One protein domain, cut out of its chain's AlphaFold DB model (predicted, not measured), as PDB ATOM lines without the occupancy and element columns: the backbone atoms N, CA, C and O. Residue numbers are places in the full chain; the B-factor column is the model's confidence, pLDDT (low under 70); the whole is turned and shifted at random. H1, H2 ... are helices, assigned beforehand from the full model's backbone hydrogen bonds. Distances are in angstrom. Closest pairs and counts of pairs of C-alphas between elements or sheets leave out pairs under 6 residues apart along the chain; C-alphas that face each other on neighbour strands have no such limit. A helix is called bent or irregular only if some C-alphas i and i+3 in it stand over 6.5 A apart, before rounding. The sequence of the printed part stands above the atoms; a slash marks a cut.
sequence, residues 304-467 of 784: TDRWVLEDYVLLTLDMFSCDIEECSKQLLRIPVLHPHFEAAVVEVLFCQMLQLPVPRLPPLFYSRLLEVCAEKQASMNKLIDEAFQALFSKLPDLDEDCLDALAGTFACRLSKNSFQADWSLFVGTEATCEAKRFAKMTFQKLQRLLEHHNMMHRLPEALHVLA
ATOM      1  N   THR A 304      16.391  45.580 -31.762       93.88
ATOM      2  CA  THR A 304      16.297  44.582 -30.689       93.88
ATOM      3  C   THR A 304      16.861  43.232 -31.103       93.88
ATOM      4  O   THR A 304      17.722  42.701 -30.404       93.88
ATOM      5  N   ASP A 305      16.429  42.683 -32.240       93.94
ATOM      6  CA  ASP A 305      16.890  41.369 -32.698       93.94
ATOM      7  C   ASP A 305      18.396  41.370 -32.966       93.94
ATOM      8  O   ASP A 305      19.102  40.426 -32.601       93.94
ATOM      9  N   ARG A 306      18.910  42.461 -33.545       94.56
ATOM     10  CA  ARG A 306      20.342  42.638 -33.767       94.56
ATOM     11  C   ARG A 306      21.103  42.689 -32.446       94.56
ATOM     12  O   ARG A 306      22.105  41.990 -32.314       94.56
ATOM     13  N   TRP A 307      20.637  43.470 -31.472       95.69
ATOM     14  CA  TRP A 307      21.297  43.563 -30.169       95.69
ATOM     15  C   TRP A 307      21.301  42.218 -29.428       95.69
ATOM     16  O   TRP A 307      22.331  41.830 -28.878       95.69
ATOM     17  N   VAL A 308      20.181  41.483 -29.442       95.75
ATOM     18  CA  VAL A 308      20.068  40.166 -28.788       95.75
ATOM     19  C   VAL A 308      20.981  39.141 -29.458       95.75
ATOM     20  O   VAL A 308      21.650  38.379 -28.761       95.75
ATOM     21  N   LEU A 309      21.058  39.131 -30.793       96.56
ATOM     22  CA  LEU A 309      21.977  38.255 -31.519       96.56
ATOM     23  C   LEU A 309      23.437  38.531 -31.133       96.56
ATOM     24  O   LEU A 309      24.170  37.596 -30.814       96.56
ATOM     25  N   GLU A 310      23.857  39.798 -31.111       96.62
ATOM     26  CA  GLU A 310      25.204  40.156 -30.647       96.62
ATOM     27  C   GLU A 310      25.448  39.713 -29.209       96.62
ATOM     28  O   GLU A 310      26.504  39.162 -28.901       96.62
ATOM     29  N   ASP A 311      24.468  39.916 -28.328       96.62
ATOM     30  CA  ASP A 311      24.571  39.501 -26.937       96.62
ATOM     31  C   ASP A 311      24.749  37.983 -26.807       96.62
ATOM     32  O   ASP A 311      25.618  37.530 -26.064       96.62
ATOM     33  N   TYR A 312      24.009  37.186 -27.581       97.31
ATOM     34  CA  TYR A 312      24.200  35.737 -27.617       97.31
ATOM     35  C   TYR A 312      25.583  35.335 -28.112       97.31
ATOM     36  O   TYR A 312      26.193  34.451 -27.508       97.31
ATOM     37  N   VAL A 313      26.104  35.975 -29.162       97.75
ATOM     38  CA  VAL A 313      27.465  35.703 -29.652       97.75
ATOM     39  C   VAL A 313      28.489  36.004 -28.557       97.75
ATOM     40  O   VAL A 313      29.317  35.149 -28.246       97.75
ATOM     41  N   LEU A 314      28.402  37.170 -27.913       96.69
ATOM     42  CA  LEU A 314      29.342  37.593 -26.869       96.69
ATOM     43  C   LEU A 314      29.300  36.691 -25.631       96.69
ATOM     44  O   LEU A 314      30.346  36.277 -25.135       96.69
ATOM     45  N   LEU A 315      28.109  36.329 -25.157       96.75
ATOM     46  CA  LEU A 315      27.961  35.416 -24.023       96.75
ATOM     47  C   LEU A 315      28.433  34.000 -24.370       96.75
ATOM     48  O   LEU A 315      28.988  33.307 -23.521       96.75
ATOM     49  N   THR A 316      28.246  33.565 -25.618       97.25
ATOM     50  CA  THR A 316      28.755  32.267 -26.087       97.25
ATOM     51  C   THR A 316      30.281  32.258 -26.122       97.25
ATOM     52  O   THR A 316      30.891  31.277 -25.701       97.25
ATOM     53  N   LEU A 317      30.911  33.351 -26.562       96.88
ATOM     54  CA  LEU A 317      32.365  33.504 -26.499       96.88
ATOM     55  C   LEU A 317      32.867  33.423 -25.056       96.88
ATOM     56  O   LEU A 317      33.747  32.613 -24.781       96.88
ATOM     57  N   ASP A 318      32.269  34.187 -24.137       94.25
ATOM     58  CA  ASP A 318      32.660  34.184 -22.720       94.25
ATOM     59  C   ASP A 318      32.523  32.787 -22.081       94.25
ATOM     60  O   ASP A 318      33.324  32.425 -21.217       94.25
ATOM     61  N   MET A 319      31.536  31.988 -22.507       94.81
ATOM     62  CA  MET A 319      31.288  30.669 -21.921       94.81
ATOM     63  C   MET A 319      32.078  29.519 -22.551       94.81
ATOM     64  O   MET A 319      32.399  28.553 -21.855       94.81
ATOM     65  N   PHE A 320      32.390  29.595 -23.845       96.25
ATOM     66  CA  PHE A 320      32.946  28.468 -24.602       96.25
ATOM     67  C   PHE A 320      34.343  28.720 -25.175       96.25
ATOM     68  O   PHE A 320      34.896  27.826 -25.808       96.25
ATOM     69  N   SER A 321      34.975  29.873 -24.928       95.19
ATOM     70  CA  SER A 321      36.291  30.204 -25.504       95.19
ATOM     71  C   SER A 321      37.427  29.234 -25.154       95.19
ATOM     72  O   SER A 321      38.466  29.243 -25.809       95.19
ATOM     73  N   CYS A 322      37.266  28.401 -24.127       95.12
ATOM     74  CA  CYS A 322      38.254  27.383 -23.764       95.12
ATOM     75  C   CYS A 322      38.313  26.210 -24.762       95.12
ATOM     76  O   CYS A 322      39.312  25.493 -24.785       95.12
ATOM     77  N   ASP A 323      37.271  26.013 -25.576       96.50
ATOM     78  CA  ASP A 323      37.183  24.964 -26.592       96.50
ATOM     79  C   ASP A 323      36.632  25.559 -27.897       96.50
ATOM     80  O   ASP A 323      35.437  25.808 -28.034       96.50
ATOM     81  N   ILE A 324      37.517  25.791 -28.871       96.94
ATOM     82  CA  ILE A 324      37.162  26.400 -30.164       96.94
ATOM     83  C   ILE A 324      36.146  25.545 -30.934       96.94
ATOM     84  O   ILE A 324      35.248  26.088 -31.583       96.94
ATOM     85  N   GLU A 325      36.264  24.216 -30.867       97.50
ATOM     86  CA  GLU A 325      35.360  23.311 -31.575       97.50
ATOM     87  C   GLU A 325      33.954  23.406 -30.997       97.50
ATOM     88  O   GLU A 325      32.987  23.531 -31.749       97.50
ATOM     89  N   GLU A 326      33.821  23.396 -29.673       95.81
ATOM     90  CA  GLU A 326      32.511  23.544 -29.045       95.81
ATOM     91  C   GLU A 326      31.961  24.968 -29.185       95.81
ATOM     92  O   GLU A 326      30.797  25.130 -29.544       95.81
ATOM     93  N   CYS A 327      32.796  25.999 -29.031       97.81
ATOM     94  CA  CYS A 327      32.407  27.395 -29.242       97.81
ATOM     95  C   CYS A 327      31.821  27.613 -30.643       97.81
ATOM     96  O   CYS A 327      30.734  28.174 -30.777       97.81
ATOM     97  N   SER A 328      32.479  27.090 -31.685       98.19
ATOM     98  CA  SER A 328      31.983  27.195 -33.062       98.19
ATOM     99  C   SER A 328      30.621  26.517 -33.255       98.19
ATOM    100  O   SER A 328      29.748  27.073 -33.923       98.19
ATOM    101  N   LYS A 329      30.389  25.349 -32.634       95.94
ATOM    102  CA  LYS A 329      29.087  24.667 -32.688       95.94
ATOM    103  C   LYS A 329      28.011  25.483 -31.986       95.94
ATOM    104  O   LYS A 329      26.913  25.598 -32.518       95.94
ATOM    105  N   GLN A 330      28.309  26.033 -30.811       95.56
ATOM    106  CA  GLN A 330      27.349  26.823 -30.041       95.56
ATOM    107  C   GLN A 330      26.977  28.119 -30.771       95.56
ATOM    108  O   GLN A 330      25.795  28.442 -30.844       95.56
ATOM    109  N   LEU A 331      27.944  28.795 -31.406       97.06
ATOM    110  CA  LEU A 331      27.682  29.970 -32.244       97.06
ATOM    111  C   LEU A 331      26.755  29.645 -33.420       97.06
ATOM    112  O   LEU A 331      25.785  30.360 -33.646       97.06
ATOM    113  N   LEU A 332      27.002  28.546 -34.137       94.94
ATOM    114  CA  LEU A 332      26.171  28.136 -35.277       94.94
ATOM    115  C   LEU A 332      24.796  27.577 -34.866       94.94
ATOM    116  O   LEU A 332      23.904  27.457 -35.702       94.94
ATOM    117  N   ARG A 333      24.612  27.226 -33.588       91.75
ATOM    118  CA  ARG A 333      23.341  26.734 -33.030       91.75
ATOM    119  C   ARG A 333      22.417  27.842 -32.534       91.75
ATOM    120  O   ARG A 333      21.275  27.531 -32.187       91.75
ATOM    121  N   ILE A 334      22.870  29.099 -32.492       93.25
ATOM    122  CA  ILE A 334      22.015  30.224 -32.103       93.25
ATOM    123  C   ILE A 334      20.790  30.232 -33.045       93.25
ATOM    124  O   ILE A 334      20.962  30.285 -34.263       93.25
ATOM    125  N   PRO A 335      19.554  30.132 -32.521       86.56
ATOM    126  CA  PRO A 335      18.371  29.800 -33.316       86.56
ATOM    127  C   PRO A 335      17.800  31.013 -34.074       86.56
ATOM    128  O   PRO A 335      16.648  31.383 -33.872       86.56
ATOM    129  N   VAL A 336      18.587  31.633 -34.959       89.81
ATOM    130  CA  VAL A 336      18.161  32.780 -35.779       89.81
ATOM    131  C   VAL A 336      18.018  32.372 -37.238       89.81
ATOM    132  O   VAL A 336      18.992  32.093 -37.931       89.81
ATOM    133  N   LEU A 337      16.779  32.383 -37.726       87.06
ATOM    134  CA  LEU A 337      16.440  32.080 -39.115       87.06
ATOM    135  C   LEU A 337      16.352  33.376 -39.933       87.06
ATOM    136  O   LEU A 337      15.273  33.767 -40.370       87.06
ATOM    137  N   HIS A 338      17.483  34.063 -40.112       91.19
ATOM    138  CA  HIS A 338      17.550  35.328 -40.852       91.19
ATOM    139  C   HIS A 338      18.761  35.366 -41.801       91.19
ATOM    140  O   HIS A 338      19.843  34.948 -41.386       91.19
ATOM    141  N   PRO A 339      18.647  35.922 -43.027       90.56
ATOM    142  CA  PRO A 339      19.771  36.007 -43.970       90.56
ATOM    143  C   PRO A 339      21.006  36.739 -43.424       90.56
ATOM    144  O   PRO A 339      22.133  36.430 -43.795       90.56
ATOM    145  N   HIS A 340      20.808  37.700 -42.517       92.06
ATOM    146  CA  HIS A 340      21.904  38.460 -41.893       92.06
ATOM    147  C   HIS A 340      22.574  37.740 -40.715       92.06
ATOM    148  O   HIS A 340      23.512  38.293 -40.149       92.06
ATOM    149  N   PHE A 341      22.118  36.547 -40.312       94.62
ATOM    150  CA  PHE A 341      22.656  35.846 -39.140       94.62
ATOM    151  C   PHE A 341      24.169  35.610 -39.249       94.62
ATOM    152  O   PHE A 341      24.928  36.063 -38.394       94.62
ATOM    153  N   GLU A 342      24.619  34.957 -40.320       96.12
ATOM    154  CA  GLU A 342      26.038  34.634 -40.507       96.12
ATOM    155  C   GLU A 342      26.898  35.898 -40.624       96.12
ATOM    156  O   GLU A 342      27.953  35.986 -39.995       96.12
ATOM    157  N   ALA A 343      26.422  36.905 -41.366       96.12
ATOM    158  CA  ALA A 343      27.105  38.188 -41.514       96.12
ATOM    159  C   ALA A 343      27.259  38.908 -40.165       96.12
ATOM    160  O   ALA A 343      28.334  39.414 -39.854       96.12
ATOM    161  N   ALA A 344      26.219  38.894 -39.327       96.31
ATOM    162  CA  ALA A 344      26.263  39.457 -37.984       96.31
ATOM    163  C   ALA A 344      27.266  38.731 -37.078       96.31
ATOM    164  O   ALA A 344      28.025  39.381 -36.361       96.31
ATOM    165  N   VAL A 345      27.310  37.394 -37.126       97.88
ATOM    166  CA  VAL A 345      28.292  36.604 -36.365       97.88
ATOM    167  C   VAL A 345      29.715  36.952 -36.809       97.88
ATOM    168  O   VAL A 345      30.556  37.237 -35.958       97.88
ATOM    169  N   VAL A 346      29.984  36.997 -38.120       98.12
ATOM    170  CA  VAL A 346      31.303  37.387 -38.653       98.12
ATOM    171  C   VAL A 346      31.683  38.799 -38.201       98.12
ATOM    172  O   VAL A 346      32.775  38.985 -37.666       98.12
ATOM    173  N   GLU A 347      30.788  39.780 -38.337       97.25
ATOM    174  CA  GLU A 347      31.026  41.158 -37.886       97.25
ATOM    175  C   GLU A 347      31.409  41.234 -36.408       97.25
ATOM    176  O   GLU A 347      32.390  41.895 -36.062       97.25
ATOM    177  N   VAL A 348      30.660  40.555 -35.531       97.69
ATOM    178  CA  VAL A 348      30.938  40.558 -34.089       97.69
ATOM    179  C   VAL A 348      32.308  39.951 -33.813       97.69
ATOM    180  O   VAL A 348      33.076  40.534 -33.053       97.69
ATOM    181  N   LEU A 349      32.654  38.829 -34.449       98.19
ATOM    182  CA  LEU A 349      33.958  38.185 -34.266       98.19
ATOM    183  C   LEU A 349      35.118  39.082 -34.723       98.19
ATOM    184  O   LEU A 349      36.109  39.191 -34.001       98.19
ATOM    185  N   PHE A 350      34.987  39.777 -35.858       97.94
ATOM    186  CA  PHE A 350      35.974  40.774 -36.290       97.94
ATOM    187  C   PHE A 350      36.069  41.946 -35.307       97.94
ATOM    188  O   PHE A 350      37.169  42.341 -34.929       97.94
ATOM    189  N   CYS A 351      34.941  42.472 -34.832       96.25
ATOM    190  CA  CYS A 351      34.942  43.584 -33.880       96.25
ATOM    191  C   CYS A 351      35.534  43.186 -32.521       96.25
ATOM    192  O   CYS A 351      36.221  43.992 -31.904       96.25
ATOM    193  N   GLN A 352      35.312  41.953 -32.056       96.56
ATOM    194  CA  GLN A 352      35.942  41.430 -30.838       96.56
ATOM    195  C   GLN A 352      37.447  41.205 -31.024       96.56
ATOM    196  O   GLN A 352      38.229  41.512 -30.127       96.56
ATOM    197  N   MET A 353      37.865  40.730 -32.200       97.19
ATOM    198  CA  MET A 353      39.278  40.591 -32.559       97.19
ATOM    199  C   MET A 353      40.014  41.935 -32.584       97.19
ATOM    200  O   MET A 353      41.194  41.987 -32.245       97.19
ATOM    201  N   LEU A 354      39.326  43.000 -32.995       96.38
ATOM    202  CA  LEU A 354      39.858  44.359 -33.115       96.38
ATOM    203  C   LEU A 354      39.462  45.252 -31.930       96.38
ATOM    204  O   LEU A 354      39.617  46.467 -31.999       96.38
ATOM    205  N   GLN A 355      38.939  44.673 -30.849       93.94
ATOM    206  CA  GLN A 355      38.432  45.440 -29.721       93.94
ATOM    207  C   GLN A 355      39.558  46.182 -28.988       93.94
ATOM    208  O   GLN A 355      40.593  45.613 -28.643       93.94
ATOM    209  N   LEU A 356      39.299  47.448 -28.671       93.00
ATOM    210  CA  LEU A 356      40.155  48.303 -27.854       93.00
ATOM    211  C   LEU A 356      39.655  48.334 -26.396       93.00
ATOM    212  O   LEU A 356      38.450  48.198 -26.165       93.00
ATOM    213  N   PRO A 357      40.531  48.521 -25.387       90.31
ATOM    214  CA  PRO A 357      41.971  48.802 -25.472       90.31
ATOM    215  C   PRO A 357      42.831  47.581 -25.831       90.31
ATOM    216  O   PRO A 357      43.931  47.731 -26.359       90.31
ATOM    217  N   VAL A 358      42.337  46.382 -25.530       88.81
ATOM    218  CA  VAL A 358      42.927  45.093 -25.900       88.81
ATOM    219  C   VAL A 358      41.770  44.107 -26.105       88.81
ATOM    220  O   VAL A 358      40.830  44.120 -25.301       88.81
ATOM    221  N   PRO A 359      41.830  43.229 -27.120       92.31
ATOM    222  CA  PRO A 359      40.865  42.151 -27.285       92.31
ATOM    223  C   PRO A 359      40.806  41.248 -26.048       92.31
ATOM    224  O   PRO A 359      41.838  40.934 -25.453       92.31
ATOM    225  N   ARG A 360      39.607  40.788 -25.669       89.94
ATOM    226  CA  ARG A 360      39.437  39.885 -24.510       89.94
ATOM    227  C   ARG A 360      40.220  38.582 -24.669       89.94
ATOM    228  O   ARG A 360      40.782  38.071 -23.704       89.94
ATOM    229  N   LEU A 361      40.238  38.052 -25.889       94.62
ATOM    230  CA  LEU A 361      40.989  36.863 -26.278       94.62
ATOM    231  C   LEU A 361      42.040  37.248 -27.328       94.62
ATOM    232  O   LEU A 361      41.856  38.228 -28.046       94.62
ATOM    233  N   PRO A 362      43.146  36.500 -27.467       93.56
ATOM    234  CA  PRO A 362      44.162  36.817 -28.467       93.56
ATOM    235  C   PRO A 362      43.580  36.837 -29.894       93.56
ATOM    236  O   PRO A 362      42.794  35.950 -30.218       93.56
ATOM    237  N   PRO A 363      44.010  37.739 -30.798       94.25
ATOM    238  CA  PRO A 363      43.506  37.785 -32.178       94.25
ATOM    239  C   PRO A 363      43.554  36.440 -32.925       94.25
ATOM    240  O   PRO A 363      42.638  36.101 -33.672       94.25
ATOM    241  N   LEU A 364      44.575  35.618 -32.649       92.38
ATOM    242  CA  LEU A 364      44.711  34.268 -33.206       92.38
ATOM    243  C   LEU A 364      43.542  33.338 -32.834       92.38
ATOM    244  O   LEU A 364      43.163  32.494 -33.645       92.38
ATOM    245  N   PHE A 365      42.961  33.492 -31.638       96.31
ATOM    246  CA  PHE A 365      41.773  32.740 -31.233       96.31
ATOM    247  C   PHE A 365      40.606  33.042 -32.176       96.31
ATOM    248  O   PHE A 365      40.026  32.115 -32.736       96.31
ATOM    249  N   TYR A 366      40.308  34.323 -32.415       97.31
ATOM    250  CA  TYR A 366      39.222  34.731 -33.308       97.31
ATOM    251  C   TYR A 366      39.485  34.316 -34.755       97.31
ATOM    252  O   TYR A 366      38.580  33.803 -35.407       97.31
ATOM    253  N   SER A 367      40.730  34.447 -35.232       94.06
ATOM    254  CA  SER A 367      41.134  33.943 -36.551       94.06
ATOM    255  C   SER A 367      40.830  32.453 -36.690       94.06
ATOM    256  O   SER A 367      40.237  32.039 -37.684       94.06
ATOM    257  N   ARG A 368      41.203  31.631 -35.697       95.69
ATOM    258  CA  ARG A 368      40.939  30.188 -35.751       95.69
ATOM    259  C   ARG A 368      39.453  29.873 -35.601       95.69
ATOM    260  O   ARG A 368      38.971  28.964 -36.262       95.69
ATOM    261  N   LEU A 369      38.727  30.608 -34.765       97.62
ATOM    262  CA  LEU A 369      37.291  30.413 -34.588       97.62
ATOM    263  C   LEU A 369      36.514  30.719 -35.874       97.62
ATOM    264  O   LEU A 369      35.680  29.912 -36.271       97.62
ATOM    265  N   LEU A 370      36.835  31.822 -36.560       97.12
ATOM    266  CA  LEU A 370      36.265  32.163 -37.868       97.12
ATOM    267  C   LEU A 370      36.498  31.047 -38.892       97.12
ATOM    268  O   LEU A 370      35.573  30.658 -39.601       97.12
ATOM    269  N   GLU A 371      37.711  30.492 -38.937       94.06
ATOM    270  CA  GLU A 371      38.028  29.358 -39.808       94.06
ATOM    271  C   GLU A 371      37.212  28.113 -39.465       94.06
ATOM    272  O   GLU A 371      36.604  27.535 -40.355       94.06
ATOM    273  N   VAL A 372      37.162  27.706 -38.193       97.25
ATOM    274  CA  VAL A 372      36.411  26.511 -37.771       97.25
ATOM    275  C   VAL A 372      34.910  26.691 -38.029       97.25
ATOM    276  O   VAL A 372      34.238  25.751 -38.451       97.25
ATOM    277  N   CYS A 373      34.370  27.898 -37.838       97.81
ATOM    278  CA  CYS A 373      33.003  28.221 -38.242       97.81
ATOM    279  C   CYS A 373      32.813  28.056 -39.757       97.81
ATOM    280  O   CYS A 373      31.849  27.418 -40.171       97.81
ATOM    281  N   ALA A 374      33.746  28.544 -40.578       95.81
ATOM    282  CA  ALA A 374      33.683  28.427 -42.034       95.81
ATOM    283  C   ALA A 374      33.921  26.995 -42.561       95.81
ATOM    284  O   ALA A 374      33.383  26.631 -43.606       95.81
ATOM    285  N   GLU A 375      34.680  26.166 -41.838       95.88
ATOM    286  CA  GLU A 375      34.830  24.724 -42.095       95.88
ATOM    287  C   GLU A 375      33.491  23.988 -41.887       95.88
ATOM    288  O   GLU A 375      33.171  23.058 -42.627       95.88
ATOM    289  N   LYS A 376      32.694  24.411 -40.895       96.62
ATOM    290  CA  LYS A 376      31.368  23.837 -40.601       96.62
ATOM    291  C   LYS A 376      30.246  24.446 -41.448       96.62
ATOM    292  O   LYS A 376      29.278  23.749 -41.736       96.62
ATOM    293  N   GLN A 377      30.376  25.713 -41.837       96.38
ATOM    294  CA  GLN A 377      29.387  26.487 -42.585       96.38
ATOM    295  C   GLN A 377      30.068  27.253 -43.731       96.38
ATOM    296  O   GLN A 377      30.535  28.382 -43.575       96.38
ATOM    297  N   ALA A 378      30.126  26.627 -44.910       96.12
ATOM    298  CA  ALA A 378      30.954  27.090 -46.029       96.12
ATOM    299  C   ALA A 378      30.613  28.502 -46.545       96.12
ATOM    300  O   ALA A 378      31.514  29.202 -47.017       96.12
ATOM    301  N   SER A 379      29.352  28.938 -46.432       95.00
ATOM    302  CA  SER A 379      28.887  30.282 -46.818       95.00
ATOM    303  C   SER A 379      29.603  31.407 -46.066       95.00
ATOM    304  O   SER A 379      29.790  32.489 -46.625       95.00
ATOM    305  N   MET A 380      30.106  31.141 -44.855       96.31
ATOM    306  CA  MET A 380      30.848  32.129 -44.071       96.31
ATOM    307  C   MET A 380      32.201  32.503 -44.688       96.31
ATOM    308  O   MET A 380      32.688  33.595 -44.414       96.31
ATOM    309  N   ASN A 381      32.806  31.664 -45.544       94.19
ATOM    310  CA  ASN A 381      34.090  31.999 -46.180       94.19
ATOM    311  C   ASN A 381      34.010  33.304 -46.979       94.19
ATOM    312  O   ASN A 381      34.867  34.168 -46.814       94.19
ATOM    313  N   LYS A 382      32.951  33.463 -47.782       93.75
ATOM    314  CA  LYS A 382      32.741  34.676 -48.581       93.75
ATOM    315  C   LYS A 382      32.575  35.904 -47.683       93.75
ATOM    316  O   LYS A 382      33.187  36.932 -47.938       93.75
ATOM    317  N   LEU A 383      31.806  35.768 -46.600       96.44
ATOM    318  CA  LEU A 383      31.563  36.843 -45.632       96.44
ATOM    319  C   LEU A 383      32.844  37.272 -44.901       96.44
ATOM    320  O   LEU A 383      33.036  38.453 -44.632       96.44
ATOM    321  N   ILE A 384      33.738  36.327 -44.591       95.94
ATOM    322  CA  ILE A 384      35.047  36.625 -43.991       95.94
ATOM    323  C   ILE A 384      35.904  37.440 -44.962       95.94
ATOM    324  O   ILE A 384      36.490  38.445 -44.560       95.94
ATOM    325  N   ASP A 385      35.966  37.027 -46.227       93.44
ATOM    326  CA  ASP A 385      36.754  37.734 -47.236       93.44
ATOM    327  C   ASP A 385      36.169  39.139 -47.497       93.44
ATOM    328  O   ASP A 385      36.911  40.120 -47.541       93.44
ATOM    329  N   GLU A 386      34.839  39.278 -47.548       94.69
ATOM    330  CA  GLU A 386      34.142  40.573 -47.626       94.69
ATOM    331  C   GLU A 386      34.407  41.470 -46.407       94.69
ATOM    332  O   GLU A 386      34.540  42.685 -46.561       94.69
ATOM    333  N   ALA A 387      34.532  40.902 -45.204       96.31
ATOM    334  CA  ALA A 387      34.822  41.667 -43.993       96.31
ATOM    335  C   ALA A 387      36.246  42.239 -44.018       96.31
ATOM    336  O   ALA A 387      36.448  43.400 -43.652       96.31
ATOM    337  N   PHE A 388      37.221  41.468 -44.516       95.62
ATOM    338  CA  PHE A 388      38.562  41.990 -44.794       95.62
ATOM    339  C   PHE A 388      38.509  43.137 -45.804       95.62
ATOM    340  O   PHE A 388      39.060  44.197 -45.526       95.62
ATOM    341  N   GLN A 389      37.794  42.978 -46.923       93.56
ATOM    342  CA  GLN A 389      37.663  44.043 -47.927       93.56
ATOM    343  C   GLN A 389      36.978  45.299 -47.371       93.56
ATOM    344  O   GLN A 389      37.401  46.425 -47.650       93.56
ATOM    345  N   ALA A 390      35.957  45.133 -46.527       94.06
ATOM    346  CA  ALA A 390      35.311  46.243 -45.840       94.06
ATOM    347  C   ALA A 390      36.305  47.027 -44.970       94.06
ATOM    348  O   ALA A 390      36.308  48.258 -45.020       94.06
ATOM    349  N   LEU A 391      37.188  46.337 -44.245       95.50
ATOM    350  CA  LEU A 391      38.240  46.966 -43.443       95.50
ATOM    351  C   LEU A 391      39.369  47.554 -44.302       95.50
ATOM    352  O   LEU A 391      39.859  48.637 -43.989       95.50
ATOM    353  N   PHE A 392      39.744  46.911 -45.411       94.44
ATOM    354  CA  PHE A 392      40.770  47.424 -46.326       94.44
ATOM    355  C   PHE A 392      40.366  48.761 -46.949       94.44
ATOM    356  O   PHE A 392      41.182  49.677 -47.040       94.44
ATOM    357  N   SER A 393      39.079  48.929 -47.266       90.88
ATOM    358  CA  SER A 393      38.538  50.211 -47.740       90.88
ATOM    359  C   SER A 393      38.582  51.343 -46.698       90.88
ATOM    360  O   SER A 393      38.305  52.493 -47.031       90.88
ATOM    361  N   LYS A 394      38.909  51.026 -45.437       91.69
ATOM    362  CA  LYS A 394      38.908  51.932 -44.278       91.69
ATOM    363  C   LYS A 394      40.244  51.961 -43.525       91.69
ATOM    364  O   LYS A 394      40.293  52.426 -42.392       91.69
ATOM    365  N   LEU A 395      41.339  51.507 -44.145       92.38
ATOM    366  CA  LEU A 395      42.673  51.514 -43.523       92.38
ATOM    367  C   LEU A 395      43.130  52.890 -43.002       92.38
ATOM    368  O   LEU A 395      43.735  52.903 -41.932       92.38
ATOM    369  N   PRO A 396      42.847  54.031 -43.670       89.25
ATOM    370  CA  PRO A 396      43.234  55.343 -43.145       89.25
ATOM    371  C   PRO A 396      42.595  55.688 -41.798       89.25
ATOM    372  O   PRO A 396      43.221  56.333 -40.954       89.25
ATOM    373  N   ASP A 397      41.380  55.198 -41.568       91.50
ATOM    374  CA  ASP A 397      40.600  55.483 -40.365       91.50
ATOM    375  C   ASP A 397      40.869  54.461 -39.251       91.50
ATOM    376  O   ASP A 397      40.435  54.655 -38.119       91.50
ATOM    377  N   LEU A 398      41.561  53.357 -39.544       93.38
ATOM    378  CA  LEU A 398      41.761  52.268 -38.594       93.38
ATOM    379  C   LEU A 398      42.771  52.656 -37.499       93.38
ATOM    380  O   LEU A 398      43.837  53.214 -37.774       93.38
ATOM    381  N   ASP A 399      42.443  52.336 -36.246       93.69
ATOM    382  CA  ASP A 399      43.345  52.526 -35.105       93.69
ATOM    383  C   ASP A 399      44.612  51.650 -35.218       93.69
ATOM    384  O   ASP A 399      44.587  50.563 -35.792       93.69
ATOM    385  N   GLU A 400      45.727  52.108 -34.641       91.06
ATOM    386  CA  GLU A 400      47.035  51.439 -34.702       91.06
ATOM    387  C   GLU A 400      47.042  50.018 -34.118       91.06
ATOM    388  O   GLU A 400      47.626  49.107 -34.713       91.06
ATOM    389  N   ASP A 401      46.385  49.798 -32.976       92.50
ATOM    390  CA  ASP A 401      46.304  48.464 -32.371       92.50
ATOM    391  C   ASP A 401      45.398  47.545 -33.206       92.50
ATOM    392  O   ASP A 401      45.685  46.353 -33.361       92.50
ATOM    393  N   CYS A 402      44.326  48.098 -33.782       95.25
ATOM    394  CA  CYS A 402      43.441  47.376 -34.693       95.25
ATOM    395  C   CYS A 402      44.169  47.003 -35.994       95.25
ATOM    396  O   CYS A 402      44.037  45.874 -36.468       95.25
ATOM    397  N   LEU A 403      44.977  47.908 -36.550       94.19
ATOM    398  CA  LEU A 403      45.791  47.676 -37.744       94.19
ATOM    399  C   LEU A 403      46.790  46.531 -37.522       94.19
ATOM    400  O   LEU A 403      46.912  45.646 -38.372       94.19
ATOM    401  N   ASP A 404      47.461  46.504 -36.367       93.31
ATOM    402  CA  ASP A 404      48.401  45.436 -36.013       93.31
ATOM    403  C   ASP A 404      47.720  44.065 -35.871       93.31
ATOM    404  O   ASP A 404      48.221  43.054 -36.390       93.31
ATOM    405  N   ALA A 405      46.560  44.029 -35.204       95.31
ATOM    406  CA  ALA A 405      45.753  42.822 -35.055       95.31
ATOM    407  C   ALA A 405      45.234  42.321 -36.414       95.31
ATOM    408  O   ALA A 405      45.368  41.133 -36.720       95.31
ATOM    409  N   LEU A 406      44.723  43.222 -37.260       96.81
ATOM    410  CA  LEU A 406      44.241  42.900 -38.603       96.81
ATOM    411  C   LEU A 406      45.362  42.339 -39.484       96.81
ATOM    412  O   LEU A 406      45.159  41.318 -40.141       96.81
ATOM    413  N   ALA A 407      46.552  42.948 -39.462       95.88
ATOM    414  CA  ALA A 407      47.703  42.498 -40.246       95.88
ATOM    415  C   ALA A 407      48.161  41.091 -39.829       95.88
ATOM    416  O   ALA A 407      48.511  40.264 -40.673       95.88
ATOM    417  N   GLY A 408      48.137  40.787 -38.525       94.94
ATOM    418  CA  GLY A 408      48.459  39.449 -38.021       94.94
ATOM    419  C   GLY A 408      47.454  38.393 -38.458       94.94
ATOM    420  O   GLY A 408      47.850  37.341 -38.964       94.94
ATOM    421  N   THR A 409      46.165  38.688 -38.325       95.25
ATOM    422  CA  THR A 409      45.100  37.773 -38.751       95.25
ATOM    423  C   THR A 409      45.109  37.574 -40.265       95.25
ATOM    424  O   THR A 409      44.985  36.442 -40.736       95.25
ATOM    425  N   PHE A 410      45.348  38.632 -41.044       95.69
ATOM    426  CA  PHE A 410      45.457  38.527 -42.496       95.69
ATOM    427  C   PHE A 410      46.674  37.693 -42.924       95.69
ATOM    428  O   PHE A 410      46.540  36.815 -43.774       95.69
ATOM    429  N   ALA A 411      47.835  37.855 -42.276       94.94
ATOM    430  CA  ALA A 411      49.005  37.006 -42.526       94.94
ATOM    431  C   ALA A 411      48.711  35.515 -42.262       94.94
ATOM    432  O   ALA A 411      49.073  34.653 -43.070       94.94
ATOM    433  N   CYS A 412      48.005  35.192 -41.171       92.50
ATOM    434  CA  CYS A 412      47.568  33.822 -40.892       92.50
ATOM    435  C   CYS A 412      46.612  33.280 -41.967       92.50
ATOM    436  O   CYS A 412      46.775  32.137 -42.403       92.50
ATOM    437  N   ARG A 413      45.652  34.094 -42.430       91.88
ATOM    438  CA  ARG A 413      44.712  33.733 -43.505       91.88
ATOM    439  C   ARG A 413      45.445  33.455 -44.821       91.88
ATOM    440  O   ARG A 413      45.214  32.408 -45.426       91.88
ATOM    441  N   LEU A 414      46.378  34.321 -45.220       92.94
ATOM    442  CA  LEU A 414      47.194  34.160 -46.433       92.94
ATOM    443  C   LEU A 414      48.023  32.873 -46.412       92.94
ATOM    444  O   LEU A 414      48.066  32.147 -47.407       92.94
ATOM    445  N   SER A 415      48.640  32.560 -45.267       91.44
ATOM    446  CA  SER A 415      49.425  31.334 -45.100       91.44
ATOM    447  C   SER A 415      48.594  30.064 -45.311       91.44
ATOM    448  O   SER A 415      49.157  29.041 -45.703       91.44
ATOM    449  N   LYS A 416      47.284  30.105 -45.039       86.56
ATOM    450  CA  LYS A 416      46.373  28.958 -45.169       86.56
ATOM    451  C   LYS A 416      45.724  28.874 -46.545       86.56
ATOM    452  O   LYS A 416      45.690  27.796 -47.128       86.56
ATOM    453  N   ASN A 417      45.292  30.002 -47.101       87.12
ATOM    454  CA  ASN A 417      44.614  30.064 -48.401       87.12
ATOM    455  C   ASN A 417      45.578  30.207 -49.588       87.12
ATOM    456  O   ASN A 417      45.217  30.756 -50.624       87.12
ATOM    457  N   SER A 418      46.820  29.733 -49.453       86.50
ATOM    458  CA  SER A 418      47.820  29.771 -50.529       86.50
ATOM    459  C   SER A 418      47.966  31.155 -51.183       86.50
ATOM    460  O   SER A 418      48.126  31.243 -52.396       86.50
ATOM    461  N   PHE A 419      47.918  32.227 -50.378       90.19
ATOM    462  CA  PHE A 419      48.099  33.619 -50.816       90.19
ATOM    463  C   PHE A 419      47.028  34.145 -51.793       90.19
ATOM    464  O   PHE A 419      47.229  35.167 -52.451       90.19
ATOM    465  N   GLN A 420      45.869  33.487 -51.872       87.06
ATOM    466  CA  GLN A 420      44.732  33.984 -52.643       87.06
ATOM    467  C   GLN A 420      44.064  35.153 -51.907       87.06
ATOM    468  O   GLN A 420      43.479  34.969 -50.840       87.06
ATOM    469  N   ALA A 421      44.173  36.352 -52.479       88.19
ATOM    470  CA  ALA A 421      43.521  37.575 -52.022       88.19
ATOM    471  C   ALA A 421      43.391  38.565 -53.190       88.19
ATOM    472  O   ALA A 421      44.083  38.432 -54.201       88.19
ATOM    473  N   ASP A 422      42.524  39.566 -53.038       87.56
ATOM    474  CA  ASP A 422      42.528  40.728 -53.923       87.56
ATOM    475  C   ASP A 422      43.659  41.679 -53.512       87.56
ATOM    476  O   ASP A 422      43.660  42.238 -52.412       87.56
ATOM    477  N   TRP A 423      44.642  41.818 -54.397       90.12
ATOM    478  CA  TRP A 423      45.837  42.628 -54.182       90.12
ATOM    479  C   TRP A 423      45.734  44.035 -54.774       90.12
ATOM    480  O   TRP A 423      46.651  44.829 -54.567       90.12
ATOM    481  N   SER A 424      44.650  44.347 -55.495       88.25
ATOM    482  CA  SER A 424      44.478  45.600 -56.245       88.25
ATOM    483  C   SER A 424      44.687  46.848 -55.381       88.25
ATOM    484  O   SER A 424      45.391  47.764 -55.793       88.25
ATOM    485  N   LEU A 425      44.192  46.834 -54.139       87.25
ATOM    486  CA  LEU A 425      44.323  47.934 -53.171       87.25
ATOM    487  C   LEU A 425      45.769  48.234 -52.736       87.25
ATOM    488  O   LEU A 425      46.040  49.302 -52.185       87.25
ATOM    489  N   PHE A 426      46.701  47.302 -52.946       88.75
ATOM    490  CA  PHE A 426      48.081  47.395 -52.457       88.75
ATOM    491  C   PHE A 426      49.106  47.651 -53.569       88.75
ATOM    492  O   PHE A 426      50.291  47.824 -53.273       88.75
ATOM    493  N   VAL A 427      48.676  47.676 -54.833       87.00
ATOM    494  CA  VAL A 427      49.549  47.802 -56.009       87.00
ATOM    495  C   VAL A 427      49.200  49.033 -56.847       87.00
ATOM    496  O   VAL A 427      48.084  49.536 -56.818       87.00
ATOM    497  N   GLY A 428      50.170  49.523 -57.623       83.19
ATOM    498  CA  GLY A 428      49.972  50.657 -58.531       83.19
ATOM    499  C   GLY A 428      50.076  52.040 -57.875       83.19
ATOM    500  O   GLY A 428      50.454  52.191 -56.709       83.19
ATOM    501  N   THR A 429      49.786  53.073 -58.668       77.94
ATOM    502  CA  THR A 429      49.881  54.488 -58.270       77.94
ATOM    503  C   THR A 429      48.760  54.923 -57.332       77.94
ATOM    504  O   THR A 429      48.964  55.833 -56.539       77.94
ATOM    505  N   GLU A 430      47.608  54.252 -57.385       79.75
ATOM    506  CA  GLU A 430      46.430  54.547 -56.555       79.75
ATOM    507  C   GLU A 430      46.532  53.971 -55.131       79.75
ATOM    508  O   GLU A 430      45.774  54.362 -54.246       79.75
ATOM    509  N   ALA A 431      47.491  53.072 -54.873       84.38
ATOM    510  CA  ALA A 431      47.698  52.492 -53.551       84.38
ATOM    511  C   ALA A 431      48.165  53.552 -52.537       84.38
ATOM    512  O   ALA A 431      49.267  54.111 -52.660       84.38
ATOM    513  N   THR A 432      47.346  53.777 -51.505       86.94
ATOM    514  CA  THR A 432      47.602  54.768 -50.449       86.94
ATOM    515  C   THR A 432      48.813  54.399 -49.587       86.94
ATOM    516  O   THR A 432      49.274  53.250 -49.562       86.94
ATOM    517  N   CYS A 433      49.351  55.380 -48.856       85.12
ATOM    518  CA  CYS A 433      50.463  55.148 -47.931       85.12
ATOM    519  C   CYS A 433      50.074  54.151 -46.829       85.12
ATOM    520  O   CYS A 433      50.864  53.274 -46.474       85.12
ATOM    521  N   GLU A 434      48.838  54.227 -46.347       87.25
ATOM    522  CA  GLU A 434      48.274  53.386 -45.295       87.25
ATOM    523  C   GLU A 434      48.068  51.948 -45.780       87.25
ATOM    524  O   GLU A 434      48.416  51.006 -45.068       87.25
ATOM    525  N   ALA A 435      47.606  51.761 -47.022       90.56
ATOM    526  CA  ALA A 435      47.504  50.442 -47.645       90.56
ATOM    527  C   ALA A 435      48.882  49.785 -47.802       90.56
ATOM    528  O   ALA A 435      49.090  48.644 -47.380       90.56
ATOM    529  N   LYS A 436      49.867  50.525 -48.329       90.56
ATOM    530  CA  LYS A 436      51.259  50.053 -48.448       90.56
ATOM    531  C   LYS A 436      51.858  49.706 -47.085       90.56
ATOM    532  O   LYS A 436      52.549  48.697 -46.953       90.56
ATOM    533  N   ARG A 437      51.584  50.515 -46.061       90.19
ATOM    534  CA  ARG A 437      52.021  50.278 -44.681       90.19
ATOM    535  C   ARG A 437      51.390  49.016 -44.094       90.19
ATOM    536  O   ARG A 437      52.112  48.186 -43.543       90.19
ATOM    537  N   PHE A 438      50.084  48.828 -44.264       94.38
ATOM    538  CA  PHE A 438      49.389  47.609 -43.849       94.38
ATOM    539  C   PHE A 438      49.964  46.358 -44.530       94.38
ATOM    540  O   PHE A 438      50.221  45.350 -43.865       94.38
ATOM    541  N   ALA A 439      50.229  46.425 -45.839       94.75
ATOM    542  CA  ALA A 439      50.852  45.335 -46.586       94.75
ATOM    543  C   ALA A 439      52.255  45.007 -46.046       94.75
ATOM    544  O   ALA A 439      52.536  43.846 -45.751       94.75
ATOM    545  N   LYS A 440      53.103  46.021 -45.810       93.19
ATOM    546  CA  LYS A 440      54.425  45.847 -45.179       93.19
ATOM    547  C   LYS A 440      54.322  45.147 -43.822       93.19
ATOM    548  O   LYS A 440      55.018  44.159 -43.591       93.19
ATOM    549  N   MET A 441      53.424  45.603 -42.943       93.81
ATOM    550  CA  MET A 441      53.193  44.977 -41.632       93.81
ATOM    551  C   MET A 441      52.736  43.519 -41.767       93.81
ATOM    552  O   MET A 441      53.235  42.638 -41.062       93.81
ATOM    553  N   THR A 442      51.824  43.245 -42.702       95.81
ATOM    554  CA  THR A 442      51.346  41.890 -43.001       95.81
ATOM    555  C   THR A 442      52.499  40.997 -43.458       95.81
ATOM    556  O   THR A 442      52.674  39.903 -42.921       95.81
ATOM    557  N   PHE A 443      53.335  41.454 -44.393       95.06
ATOM    558  CA  PHE A 443      54.460  40.672 -44.915       95.06
ATOM    559  C   PHE A 443      55.567  40.463 -43.881       95.06
ATOM    560  O   PHE A 443      56.138  39.377 -43.814       95.06
ATOM    561  N   GLN A 444      55.821  41.436 -43.006       93.06
ATOM    562  CA  GLN A 444      56.713  41.256 -41.857       93.06
ATOM    563  C   GLN A 444      56.221  40.157 -40.912       93.06
ATOM    564  O   GLN A 444      57.025  39.372 -40.411       93.06
ATOM    565  N   LYS A 445      54.909  40.070 -40.664       94.12
ATOM    566  CA  LYS A 445      54.327  38.984 -39.860       94.12
ATOM    567  C   LYS A 445      54.356  37.654 -40.615       94.12
ATOM    568  O   LYS A 445      54.662  36.627 -40.017       94.12
ATOM    569  N   LEU A 446      54.134  37.671 -41.926       93.75
ATOM    570  CA  LEU A 446      54.179  36.485 -42.780       93.75
ATOM    571  C   LEU A 446      55.589  35.881 -42.882       93.75
ATOM    572  O   LEU A 446      55.731  34.666 -42.786       93.75
ATOM    573  N   GLN A 447      56.635  36.711 -42.955       93.31
ATOM    574  CA  GLN A 447      58.042  36.285 -42.902       93.31
ATOM    575  C   GLN A 447      58.408  35.608 -41.566       93.31
ATOM    576  O   GLN A 447      59.361  34.839 -41.502       93.31
ATOM    577  N   ARG A 448      57.659  35.858 -40.481       92.38
ATOM    578  CA  ARG A 448      57.840  35.127 -39.209       92.38
ATOM    579  C   ARG A 448      57.203  33.737 -39.236       92.38
ATOM    580  O   ARG A 448      57.579  32.893 -38.427       92.38
ATOM    581  N   LEU A 449      56.220  33.521 -40.112       91.75
ATOM    582  CA  LEU A 449      55.502  32.254 -40.270       91.75
ATOM    583  C   LEU A 449      56.136  31.356 -41.341       91.75
ATOM    584  O   LEU A 449      56.009  30.137 -41.267       91.75
ATOM    585  N   LEU A 450      56.795  31.953 -42.337       91.00
ATOM    586  CA  LEU A 450      57.315  31.284 -43.528       91.00
ATOM    587  C   LEU A 450      58.770  31.673 -43.795       91.00
ATOM    588  O   LEU A 450      59.199  32.781 -43.492       91.00
ATOM    589  N   GLU A 451      59.519  30.792 -44.452       89.81
ATOM    590  CA  GLU A 451      60.839  31.144 -44.980       89.81
ATOM    591  C   GLU A 451      60.730  32.243 -46.051       89.81
ATOM    592  O   GLU A 451      59.820  32.221 -46.884       89.81
ATOM    593  N   HIS A 452      61.684  33.184 -46.066       92.56
ATOM    594  CA  HIS A 452      61.650  34.345 -46.965       92.56
ATOM    595  C   HIS A 452      61.532  33.942 -48.442       92.56
ATOM    596  O   HIS A 452      60.681  34.474 -49.148       92.56
ATOM    597  N   HIS A 453      62.307  32.954 -48.898       92.88
ATOM    598  CA  HIS A 453      62.245  32.487 -50.287       92.88
ATOM    599  C   HIS A 453      60.861  31.927 -50.662       92.88
ATOM    600  O   HIS A 453      60.321  32.264 -51.713       92.88
ATOM    601  N   ASN A 454      60.246  31.136 -49.776       92.19
ATOM    602  CA  ASN A 454      58.904  30.584 -49.987       92.19
ATOM    603  C   ASN A 454      57.832  31.688 -50.023       92.19
ATOM    604  O   ASN A 454      56.925  31.647 -50.849       92.19
ATOM    605  N   MET A 455      57.954  32.703 -49.161       94.25
ATOM    606  CA  MET A 455      57.067  33.866 -49.185       94.25
ATOM    607  C   MET A 455      57.186  34.632 -50.510       94.25
ATOM    608  O   MET A 455      56.169  34.891 -51.148       94.25
ATOM    609  N   MET A 456      58.409  34.944 -50.952       94.62
ATOM    610  CA  MET A 456      58.645  35.691 -52.196       94.62
ATOM    611  C   MET A 456      58.153  34.934 -53.432       94.62
ATOM    612  O   MET A 456      57.559  35.542 -54.314       94.62
ATOM    613  N   HIS A 457      58.324  33.610 -53.474       93.81
ATOM    614  CA  HIS A 457      57.831  32.775 -54.574       93.81
ATOM    615  C   HIS A 457      56.294  32.754 -54.672       93.81
ATOM    616  O   HIS A 457      55.740  32.540 -55.747       93.81
ATOM    617  N   ARG A 458      55.581  32.916 -53.552       93.12
ATOM    618  CA  ARG A 458      54.108  32.881 -53.517       93.12
ATOM    619  C   ARG A 458      53.464  34.257 -53.665       93.12
ATOM    620  O   ARG A 458      52.299  34.333 -54.047       93.12
ATOM    621  N   LEU A 459      54.186  35.328 -53.339       93.19
ATOM    622  CA  LEU A 459      53.699  36.694 -53.497       93.19
ATOM    623  C   LEU A 459      53.745  37.133 -54.969       93.19
ATOM    624  O   LEU A 459      54.757  36.900 -55.632       93.19
ATOM    625  N   PRO A 460      52.713  37.845 -55.460       91.94
ATOM    626  CA  PRO A 460      52.777  38.533 -56.746       91.94
ATOM    627  C   PRO A 460      53.996  39.463 -56.845       91.94
ATOM    628  O   PRO A 460      54.282  40.206 -55.906       91.94
ATOM    629  N   GLU A 461      54.671  39.481 -58.000       91.88
ATOM    630  CA  GLU A 461      55.900  40.269 -58.222       91.88
ATOM    631  C   GLU A 461      55.717  41.766 -57.934       91.88
ATOM    632  O   GLU A 461      56.586  42.403 -57.341       91.88
ATOM    633  N   ALA A 462      54.542  42.321 -58.254       91.12
ATOM    634  CA  ALA A 462      54.204  43.721 -57.985       91.12
ATOM    635  C   ALA A 462      54.290  44.106 -56.491       91.12
ATOM    636  O   ALA A 462      54.444  45.281 -56.165       91.12
ATOM    637  N   LEU A 463      54.207  43.131 -55.579       92.81
ATOM    638  CA  LEU A 463      54.254  43.338 -54.129       92.81
ATOM    639  C   LEU A 463      55.646  43.118 -53.528       92.81
ATOM    640  O   LEU A 463      55.849  43.419 -52.352       92.81
ATOM    641  N   HIS A 464      56.623  42.638 -54.306       93.75
ATOM    642  CA  HIS A 464      57.975  42.344 -53.810       93.75
ATOM    643  C   HIS A 464      58.680  43.583 -53.248       93.75
ATOM    644  O   HIS A 464      59.438  43.469 -52.292       93.75
ATOM    645  N   VAL A 465      58.365  44.776 -53.763       91.88
ATOM    646  CA  VAL A 465      58.895  46.062 -53.266       91.88
ATOM    647  C   VAL A 465      58.433  46.373 -51.835       91.88
ATOM    648  O   VAL A 465      59.098  47.104 -51.103       91.88
ATOM    649  N   LEU A 466      57.289  45.824 -51.417       92.00
ATOM    650  CA  LEU A 466      56.739  45.994 -50.071       92.00
ATOM    651  C   LEU A 466      57.168  44.868 -49.118       92.00
ATOM    652  O   LEU A 466      56.916  44.963 -47.917       92.00
ATOM    653  N   ALA A 467      57.783  43.798 -49.626       92.75
ATOM    654  CA  ALA A 467      58.225  42.684 -48.802       92.75
ATOM    655  C   ALA A 467      59.434  43.085 -47.931       92.75
ATOM    656  O   ALA A 467      60.290  43.858 -48.366       92.75
TER     657      ALA A 467
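This is residues 304 to 467 of the 784 residues of the protein "Ncbp1 protein" of Symbiodinium natans (UniProt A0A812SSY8). An elongated stack of helices, mostly crossing one another, advances from H1 and H2 at one end through H3, H4, H5, H6 and H7 to the short H8 and H9 at the other end. Between H6 and H7 a long stretch with no named element, residues 417 to 432, leads back to where H7 begins. The printed part has 164 residues with nine named helices, H1 to H9 in order, and no named strand; the class is all helix. The whole is compact, with a radius of gyration of the C-alphas of 16.5 A and spans of 47 by 30 by 29 A.

Find C-alpha 304 at (16.297, 44.582, -30.689); from there H1 runs 24.0 A to residue 320. Next find H2, residues 324 to 332; H3, 341 to 353, 18.5 A; H4, 363 to 376, 20.3 A; and H5, 380 to 392, 18.4 A. At C-alpha 400, (47.035, 51.439, -34.702), H6 begins, running 24.8 A to 416. H7, 433 to 449, is 24.7 A long; H8 is 452 to 458, and the irregular H9, 461 to 466, has C-alphas 462 and 465 7.1 A apart.

H1, with residues 313 to 320 alone, touches H2 in a hairpin, closest at C-alphas 320 and 327, 4.8 A. H3 touches H1 with residues 344 to 348 alone, at a steep tilt of 56 degrees. The hub, H4, touches H2, H3, H5 and H6; its closest C-alphas to H6 are Ser 367 and Thr 409, 5.9 A. H6 touches H7 at a steep tilt of 52 degrees, with C-alphas 407 and 442 closest, 4.6 A. H9 touches H7, about perpendicular at 85 degrees, with C-alphas 466 and 440 closest, 5.4 A; H8 is close but not clearly touching H7, 6.8 A between C-alphas 455 and 447. Every O i to N i+4 pair is within hydrogen-bond range in H1 to H6 and H8, against 12 of 13 in H7 and 0 of 2 in H9, where 2 of 3 O i to N i+3 pairs are.

The farthest C-alphas, Thr 304 and His 453, are 51.4 A apart. The printed part has no cut, the link from H6 to H7 is long, and no printed residue is under 70 in pLDDT.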